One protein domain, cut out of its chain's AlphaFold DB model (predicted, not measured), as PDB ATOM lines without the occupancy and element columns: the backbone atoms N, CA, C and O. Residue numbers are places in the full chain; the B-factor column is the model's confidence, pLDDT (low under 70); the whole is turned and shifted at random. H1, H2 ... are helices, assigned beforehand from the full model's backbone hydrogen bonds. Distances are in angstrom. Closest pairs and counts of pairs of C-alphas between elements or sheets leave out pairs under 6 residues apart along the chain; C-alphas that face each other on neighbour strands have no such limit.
ATOM      1  N   GLU A 644      29.753   6.377  47.601       86.62
ATOM      2  CA  GLU A 644      30.574   7.306  46.824       86.62
ATOM      3  C   GLU A 644      29.900   7.811  45.533       86.62
ATOM      4  O   GLU A 644      30.280   8.849  44.998       86.62
ATOM      5  N   ILE A 645      28.886   7.105  45.030       86.94
ATOM      6  CA  ILE A 645      28.057   7.545  43.899       86.94
ATOM      7  C   ILE A 645      26.799   8.245  44.422       86.94
ATOM      8  O   ILE A 645      26.370   9.248  43.860       86.94
ATOM      9  N   TRP A 646      26.222   7.737  45.513       91.31
ATOM     10  CA  TRP A 646      25.054   8.312  46.184       91.31
ATOM     11  C   TRP A 646      25.281   9.763  46.638       91.31
ATOM     12  O   TRP A 646      24.389  10.595  46.498       91.31
ATOM     13  N   LEU A 647      26.495  10.107  47.091       88.12
ATOM     14  CA  LEU A 647      26.848  11.477  47.492       88.12
ATOM     15  C   LEU A 647      26.624  12.527  46.389       88.12
ATOM     16  O   LEU A 647      26.520  13.707  46.703       88.12
ATOM     17  N   GLN A 648      26.565  12.124  45.116       85.12
ATOM     18  CA  GLN A 648      26.352  13.033  43.984       85.12
ATOM     19  C   GLN A 648      24.869  13.342  43.723       85.12
ATOM     20  O   GLN A 648      24.567  14.233  42.930       85.12
ATOM     21  N   ASP A 649      23.945  12.610  44.351       85.81
ATOM     22  CA  ASP A 649      22.503  12.800  44.150       85.81
ATOM     23  C   ASP A 649      21.925  13.929  45.010       85.81
ATOM     24  O   ASP A 649      20.857  14.455  44.695       85.81
ATOM     25  N   TYR A 650      22.620  14.295  46.088       87.38
ATOM     26  CA  TYR A 650      22.148  15.227  47.107       87.38
ATOM     27  C   TYR A 650      23.126  16.389  47.280       87.38
ATOM     28  O   TYR A 650      24.333  16.239  47.093       87.38
ATOM     29  N   CYS A 651      22.615  17.551  47.694       85.81
ATOM     30  CA  CYS A 651      23.453  18.701  48.039       85.81
ATOM     31  C   CYS A 651      24.398  18.356  49.195       85.81
ATOM     32  O   CYS A 651      24.040  17.589  50.096       85.81
ATOM     33  N   ALA A 652      25.585  18.966  49.203       84.56
ATOM     34  CA  ALA A 652      26.684  18.555  50.072       84.56
ATOM     35  C   ALA A 652      26.307  18.528  51.565       84.56
ATOM     36  O   ALA A 652      26.634  17.574  52.274       84.56
ATOM     37  N   GLN A 653      25.577  19.543  52.043       87.25
ATOM     38  CA  GLN A 653      25.172  19.628  53.447       87.25
ATOM     39  C   GLN A 653      24.177  18.525  53.838       87.25
ATOM     40  O   GLN A 653      24.323  17.924  54.901       87.25
ATOM     41  N   LEU A 654      23.201  18.216  52.980       88.88
ATOM     42  CA  LEU A 654      22.227  17.150  53.237       88.88
ATOM     43  C   LEU A 654      22.899  15.776  53.196       88.88
ATOM     44  O   LEU A 654      22.721  14.979  54.113       88.88
ATOM     45  N   ALA A 655      23.754  15.540  52.199       90.38
ATOM     46  CA  ALA A 655      24.528  14.310  52.081       90.38
ATOM     47  C   ALA A 655      25.424  14.062  53.313       90.38
ATOM     48  O   ALA A 655      25.548  12.926  53.791       90.38
ATOM     49  N   LEU A 656      26.024  15.126  53.861       91.00
ATOM     50  CA  LEU A 656      26.831  15.073  55.080       91.00
ATOM     51  C   LEU A 656      25.987  14.750  56.317       91.00
ATOM     52  O   LEU A 656      26.363  13.861  57.079       91.00
ATOM     53  N   VAL A 657      24.855  15.433  56.513       93.38
ATOM     54  CA  VAL A 657      23.970  15.200  57.668       93.38
ATOM     55  C   VAL A 657      23.420  13.776  57.645       93.38
ATOM     56  O   VAL A 657      23.512  13.074  58.649       93.38
ATOM     57  N   THR A 658      22.933  13.297  56.498       93.62
ATOM     58  CA  THR A 658      22.497  11.901  56.350       93.62
ATOM     59  C   THR A 658      23.631  10.927  56.657       93.62
ATOM     60  O   THR A 658      23.423   9.953  57.375       93.62
ATOM     61  N   THR A 659      24.853  11.211  56.193       92.25
ATOM     62  CA  THR A 659      26.020  10.387  56.534       92.25
ATOM     63  C   THR A 659      26.265  10.337  58.042       92.25
ATOM     64  O   THR A 659      26.552   9.265  58.569       92.25
ATOM     65  N   GLN A 660      26.165  11.467  58.742       93.50
ATOM     66  CA  GLN A 660      26.353  11.523  60.194       93.50
ATOM     67  C   GLN A 660      25.266  10.746  60.944       93.50
ATOM     68  O   GLN A 660      25.577  10.062  61.919       93.50
ATOM     69  N   LEU A 661      24.014  10.812  60.476       91.56
ATOM     70  CA  LEU A 661      22.903  10.039  61.034       91.56
ATOM     71  C   LEU A 661      23.156   8.534  60.901       91.56
ATOM     72  O   LEU A 661      23.128   7.827  61.905       91.56
ATOM     73  N   VAL A 662      23.479   8.068  59.690       91.62
ATOM     74  CA  VAL A 662      23.773   6.648  59.428       91.62
ATOM     75  C   VAL A 662      24.982   6.182  60.236       91.62
ATOM     76  O   VAL A 662      24.920   5.141  60.882       91.62
ATOM     77  N   TRP A 663      26.058   6.974  60.280       92.50
ATOM     78  CA  TRP A 663      27.237   6.651  61.084       92.50
ATOM     79  C   TRP A 663      26.909   6.518  62.576       92.50
ATOM     80  O   TRP A 663      27.395   5.600  63.234       92.50
ATOM     81  N   THR A 664      26.064   7.402  63.112       93.94
ATOM     82  CA  THR A 664      25.643   7.349  64.520       93.94
ATOM     83  C   THR A 664      24.822   6.090  64.802       93.94
ATOM     84  O   THR A 664      25.056   5.425  65.809       93.94
ATOM     85  N   GLU A 665      23.898   5.736  63.906       92.06
ATOM     86  CA  GLU A 665      23.046   4.548  64.036       92.06
ATOM     87  C   GLU A 665      23.853   3.245  63.946       92.06
ATOM     88  O   GLU A 665      23.723   2.367  64.797       92.06
ATOM     89  N   GLU A 666      24.741   3.132  62.958       92.06
ATOM     90  CA  GLU A 666      25.619   1.970  62.800       92.06
ATOM     91  C   GLU A 666      26.618   1.846  63.966       92.06
ATOM     92  O   GLU A 666      26.877   0.740  64.440       92.06
ATOM     93  N   THR A 667      27.137   2.967  64.481       93.38
ATOM     94  CA  THR A 667      28.016   2.968  65.662       93.38
ATOM     95  C   THR A 667      27.268   2.500  66.911       93.38
ATOM     96  O   THR A 667      27.801   1.697  67.675       93.38
ATOM     97  N   ALA A 668      26.034   2.969  67.123       93.44
ATOM     98  CA  ALA A 668      25.194   2.522  68.234       93.44
ATOM     99  C   ALA A 668      24.891   1.020  68.139       93.44
ATOM    100  O   ALA A 668      25.067   0.299  69.118       93.44
ATOM    101  N   ARG A 669      24.557   0.524  66.941       92.25
ATOM    102  CA  ARG A 669      24.356  -0.910  66.684       92.25
ATOM    103  C   ARG A 669      25.606  -1.733  67.000       92.25
ATOM    104  O   ARG A 669      25.506  -2.779  67.630       92.25
ATOM    105  N   ALA A 670      26.792  -1.241  66.639       91.19
ATOM    106  CA  ALA A 670      28.049  -1.903  66.985       91.19
ATOM    107  C   ALA A 670      28.294  -1.966  68.508       91.19
ATOM    108  O   ALA A 670      28.903  -2.925  68.985       91.19
ATOM    109  N   PHE A 671      27.824  -0.979  69.284       89.06
ATOM    110  CA  PHE A 671      27.845  -1.041  70.752       89.06
ATOM    111  C   PHE A 671      26.845  -2.062  71.306       89.06
ATOM    112  O   PHE A 671      27.208  -2.828  72.195       89.06
ATOM    113  N   GLU A 672      25.630  -2.128  70.764       92.12
ATOM    114  CA  GLU A 672      24.627  -3.128  71.166       92.12
ATOM    115  C   GLU A 672      25.101  -4.560  70.876       92.12
ATOM    116  O   GLU A 672      24.956  -5.451  71.712       92.12
ATOM    117  N   GLU A 673      25.724  -4.794  69.720       90.81
ATOM    118  CA  GLU A 673      26.311  -6.092  69.374       90.81
ATOM    119  C   GLU A 673      27.475  -6.466  70.301       90.81
ATOM    120  O   GLU A 673      27.616  -7.633  70.677       90.81
ATOM    121  N   LEU A 674      28.280  -5.481  70.713       88.81
ATOM    122  CA  LEU A 674      29.348  -5.673  71.693       88.81
ATOM    123  C   LEU A 674      28.781  -6.073  73.064       88.81
ATOM    124  O   LEU A 674      29.276  -7.020  73.675       88.81
ATOM    125  N   GLU A 675      27.720  -5.409  73.528       84.75
ATOM    126  CA  GLU A 675      27.000  -5.779  74.758       84.75
ATOM    127  C   GLU A 675      26.319  -7.154  74.644       84.75
ATOM    128  O   GLU A 675      26.253  -7.902  75.622       84.75
ATOM    129  N   GLY A 676      25.869  -7.520  73.441       83.62
ATOM    130  CA  GLY A 676      25.299  -8.825  73.100       83.62
ATOM    131  C   GLY A 676      26.310  -9.978  73.028       83.62
ATOM    132  O   GLY A 676      25.899 -11.123  72.822       83.62
ATOM    133  N   GLY A 677      27.607  -9.706  73.218       83.25
ATOM    134  CA  GLY A 677      28.679 -10.708  73.246       83.25
ATOM    135  C   GLY A 677      29.473 -10.851  71.942       83.25
ATOM    136  O   GLY A 677      30.162 -11.852  71.765       83.25
ATOM    137  N   SER A 678      29.381  -9.891  71.018       85.25
ATOM    138  CA  SER A 678      30.232  -9.825  69.824       85.25
ATOM    139  C   SER A 678      31.451  -8.922  70.064       85.25
ATOM    140  O   SER A 678      31.442  -7.732  69.745       85.25
ATOM    141  N   GLU A 679      32.550  -9.476  70.590       85.19
ATOM    142  CA  GLU A 679      33.784  -8.718  70.892       85.19
ATOM    143  C   GLU A 679      34.451  -8.045  69.671       85.19
ATOM    144  O   GLU A 679      35.301  -7.157  69.814       85.19
ATOM    145  N   THR A 680      34.092  -8.454  68.450       89.81
ATOM    146  CA  THR A 680      34.683  -7.941  67.200       89.81
ATOM    147  C   THR A 680      33.846  -6.868  66.509       89.81
ATOM    148  O   THR A 680      34.388  -6.185  65.636       89.81
ATOM    149  N   ALA A 681      32.607  -6.623  66.956       86.75
ATOM    150  CA  ALA A 681      31.649  -5.721  66.305       86.75
ATOM    151  C   ALA A 681      32.244  -4.336  65.982       86.75
ATOM    152  O   ALA A 681      32.211  -3.870  64.843       86.75
ATOM    153  N   MET A 682      32.918  -3.711  66.952       89.94
ATOM    154  CA  MET A 682      33.539  -2.394  66.764       89.94
ATOM    155  C   MET A 682      34.722  -2.411  65.774       89.94
ATOM    156  O   MET A 682      34.949  -1.449  65.039       89.94
ATOM    157  N   LYS A 683      35.502  -3.501  65.738       91.12
ATOM    158  CA  LYS A 683      36.636  -3.641  64.805       91.12
ATOM    159  C   LYS A 683      36.148  -3.863  63.378       91.12
ATOM    160  O   LYS A 683      36.762  -3.337  62.451       91.12
ATOM    161  N   ASP A 684      35.074  -4.623  63.212       89.00
ATOM    162  CA  ASP A 684      34.479  -4.883  61.906       89.00
ATOM    163  C   ASP A 684      33.803  -3.624  61.361       89.00
ATOM    164  O   ASP A 684      34.060  -3.257  60.213       89.00
ATOM    165  N   TYR A 685      33.089  -2.870  62.204       92.56
ATOM    166  CA  TYR A 685      32.532  -1.580  61.802       92.56
ATOM    167  C   TYR A 685      33.616  -0.578  61.375       92.56
ATOM    168  O   TYR A 685      33.504   0.066  60.332       92.56
ATOM    169  N   LYS A 686      34.738  -0.517  62.106       92.75
ATOM    170  CA  LYS A 686      35.886   0.306  61.701       92.75
ATOM    171  C   LYS A 686      36.384  -0.047  60.291       92.75
ATOM    172  O   LYS A 686      36.666   0.860  59.513       92.75
ATOM    173  N   ARG A 687      36.478  -1.337  59.938       93.12
ATOM    174  CA  ARG A 687      36.901  -1.749  58.583       93.12
ATOM    175  C   ARG A 687      35.939  -1.245  57.508       93.12
ATOM    176  O   ARG A 687      36.399  -0.841  56.445       93.12
ATOM    177  N   VAL A 688      34.635  -1.237  57.787       90.94
ATOM    178  CA  VAL A 688      33.624  -0.669  56.880       90.94
ATOM    179  C   VAL A 688      33.851   0.834  56.690       90.94
ATOM    180  O   VAL A 688      33.824   1.323  55.559       90.94
ATOM    181  N   CYS A 689      34.135   1.579  57.764       90.81
ATOM    182  CA  CYS A 689      34.487   2.998  57.658       90.81
ATOM    183  C   CYS A 689      35.758   3.222  56.822       90.81
ATOM    184  O   CYS A 689      35.760   4.090  55.949       90.81
ATOM    185  N   ASP A 690      36.808   2.434  57.068       92.44
ATOM    186  CA  ASP A 690      38.083   2.527  56.350       92.44
ATOM    187  C   ASP A 690      37.889   2.264  54.837       92.44
ATOM    188  O   ASP A 690      38.360   3.054  54.018       92.44
ATOM    189  N   ASP A 691      37.113   1.239  54.451       91.06
ATOM    190  CA  ASP A 691      36.775   0.944  53.044       91.06
ATOM    191  C   ASP A 691      35.976   2.081  52.381       91.06
ATOM    192  O   ASP A 691      36.299   2.527  51.275       91.06
ATOM    193  N   ARG A 692      34.961   2.616  53.078       89.12
ATOM    194  CA  ARG A 692      34.163   3.755  52.590       89.12
ATOM    195  C   ARG A 692      35.037   4.998  52.366       89.12
ATOM    196  O   ARG A 692      34.816   5.727  51.400       89.12
ATOM    197  N   ILE A 693      36.020   5.254  53.231       89.94
ATOM    198  CA  ILE A 693      36.972   6.366  53.071       89.94
ATOM    199  C   ILE A 693      37.920   6.100  51.896       89.94
ATOM    200  O   ILE A 693      38.140   6.993  51.080       89.94
ATOM    201  N   GLU A 694      38.446   4.882  51.759       89.56
ATOM    202  CA  GLU A 694      39.358   4.525  50.669       89.56
ATOM    203  C   GLU A 694      38.700   4.695  49.289       89.56
ATOM    204  O   GLU A 694      39.323   5.218  48.359       89.56
ATOM    205  N   LYS A 695      37.421   4.327  49.155       87.12
ATOM    206  CA  LYS A 695      36.625   4.552  47.935       87.12
ATOM    207  C   LYS A 695      36.491   6.036  47.584       87.12
ATOM    208  O   LYS A 695      36.663   6.402  46.421       87.12
ATOM    209  N   LEU A 696      36.269   6.901  48.576       86.38
ATOM    210  CA  LEU A 696      36.227   8.354  48.364       86.38
ATOM    211  C   LEU A 696      37.597   8.920  47.979       86.38
ATOM    212  O   LEU A 696      37.689   9.732  47.061       86.38
ATOM    213  N   ILE A 697      38.675   8.457  48.619       84.44
ATOM    214  CA  ILE A 697      40.044   8.853  48.261       84.44
ATOM    215  C   ILE A 697      40.329   8.497  46.796       84.44
ATOM    216  O   ILE A 697      40.843   9.331  46.050       84.44
ATOM    217  N   LYS A 698      39.944   7.294  46.352       83.62
ATOM    218  CA  LYS A 698      40.102   6.862  44.952       83.62
ATOM    219  C   LYS A 698      39.366   7.778  43.970       83.62
ATOM    220  O   LYS A 698      39.922   8.084  42.919       83.62
ATOM    221  N   GLN A 699      38.169   8.258  44.313       78.69
ATOM    222  CA  GLN A 699      37.438   9.219  43.477       78.69
ATOM    223  C   GLN A 699      38.128  10.586  43.390       78.69
ATOM    224  O   GLN A 699      38.183  11.171  42.312       78.69
ATOM    225  N   VAL A 700      38.688  11.087  44.495       72.62
ATOM    226  CA  VAL A 700      39.398  12.380  44.516       72.62
ATOM    227  C   VAL A 700      40.713  12.317  43.727       72.62
ATOM    228  O   VAL A 700      41.110  13.297  43.099       72.62
ATOM    229  N   VAL A 701      41.383  11.161  43.723       69.00
ATOM    230  CA  VAL A 701      42.671  10.949  43.038       69.00
ATOM    231  C   VAL A 701      42.506  10.653  41.532       69.00
ATOM    232  O   VAL A 701      43.422  10.921  40.757       69.00
ATOM    233  N   GLY A 702      41.354  10.135  41.092       59.34
ATOM    234  CA  GLY A 702      41.137   9.537  39.764       59.34
ATOM    235  C   GLY A 702      40.648  10.434  38.611       59.34
ATOM    236  O   GLY A 702      40.006   9.905  37.719       59.34
TER     237      GLY A 702
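This is residues 644 to 702 of the 712 residues of an uncharacterized protein of Perkinsus olseni (UniProt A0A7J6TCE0). A long helical hairpin makes a narrow V: H1 and H2 meet near the link between them and spread toward their other ends. The stretch before H1, residues 644 to 651, lies at the open mouth, with Glu 644 between the two arms. The printed part has 59 residues with two named helices, H1 then H2, and no named strand; its class is all helix. It is loose, with a radius of gyration of the C-alphas of 13.7 A, and flat, spanning 40 by 23 by 11 A.

Find C-alpha 652 at (26.684, 18.555, 50.072); from there H1, residues 652 to 675, runs 34.7 A. H2, residues 681 to 701, runs 30.7 A to C-alpha 701 at (42.671, 10.949, 43.038).

Look at Ala 670 and Ala 681, whose C-alphas, the closest of H1 and H2, are 5.3 A apart. The helices touch through residues 666 to 674 of H1 and 681 to 685 of H2 alone. This helical hairpin has a shallow tilt of 24 degrees, opposite ways. In H1 and H2 every O i to N i+4 pair is within hydrogen-bond range.

The C-alphas farthest apart, of Gly 676 and Gly 702, are 41.2 A apart. The printed part has no cut, and the link from H1 to H2 is tight. Model confidence is under 70 at residues 701 to 702.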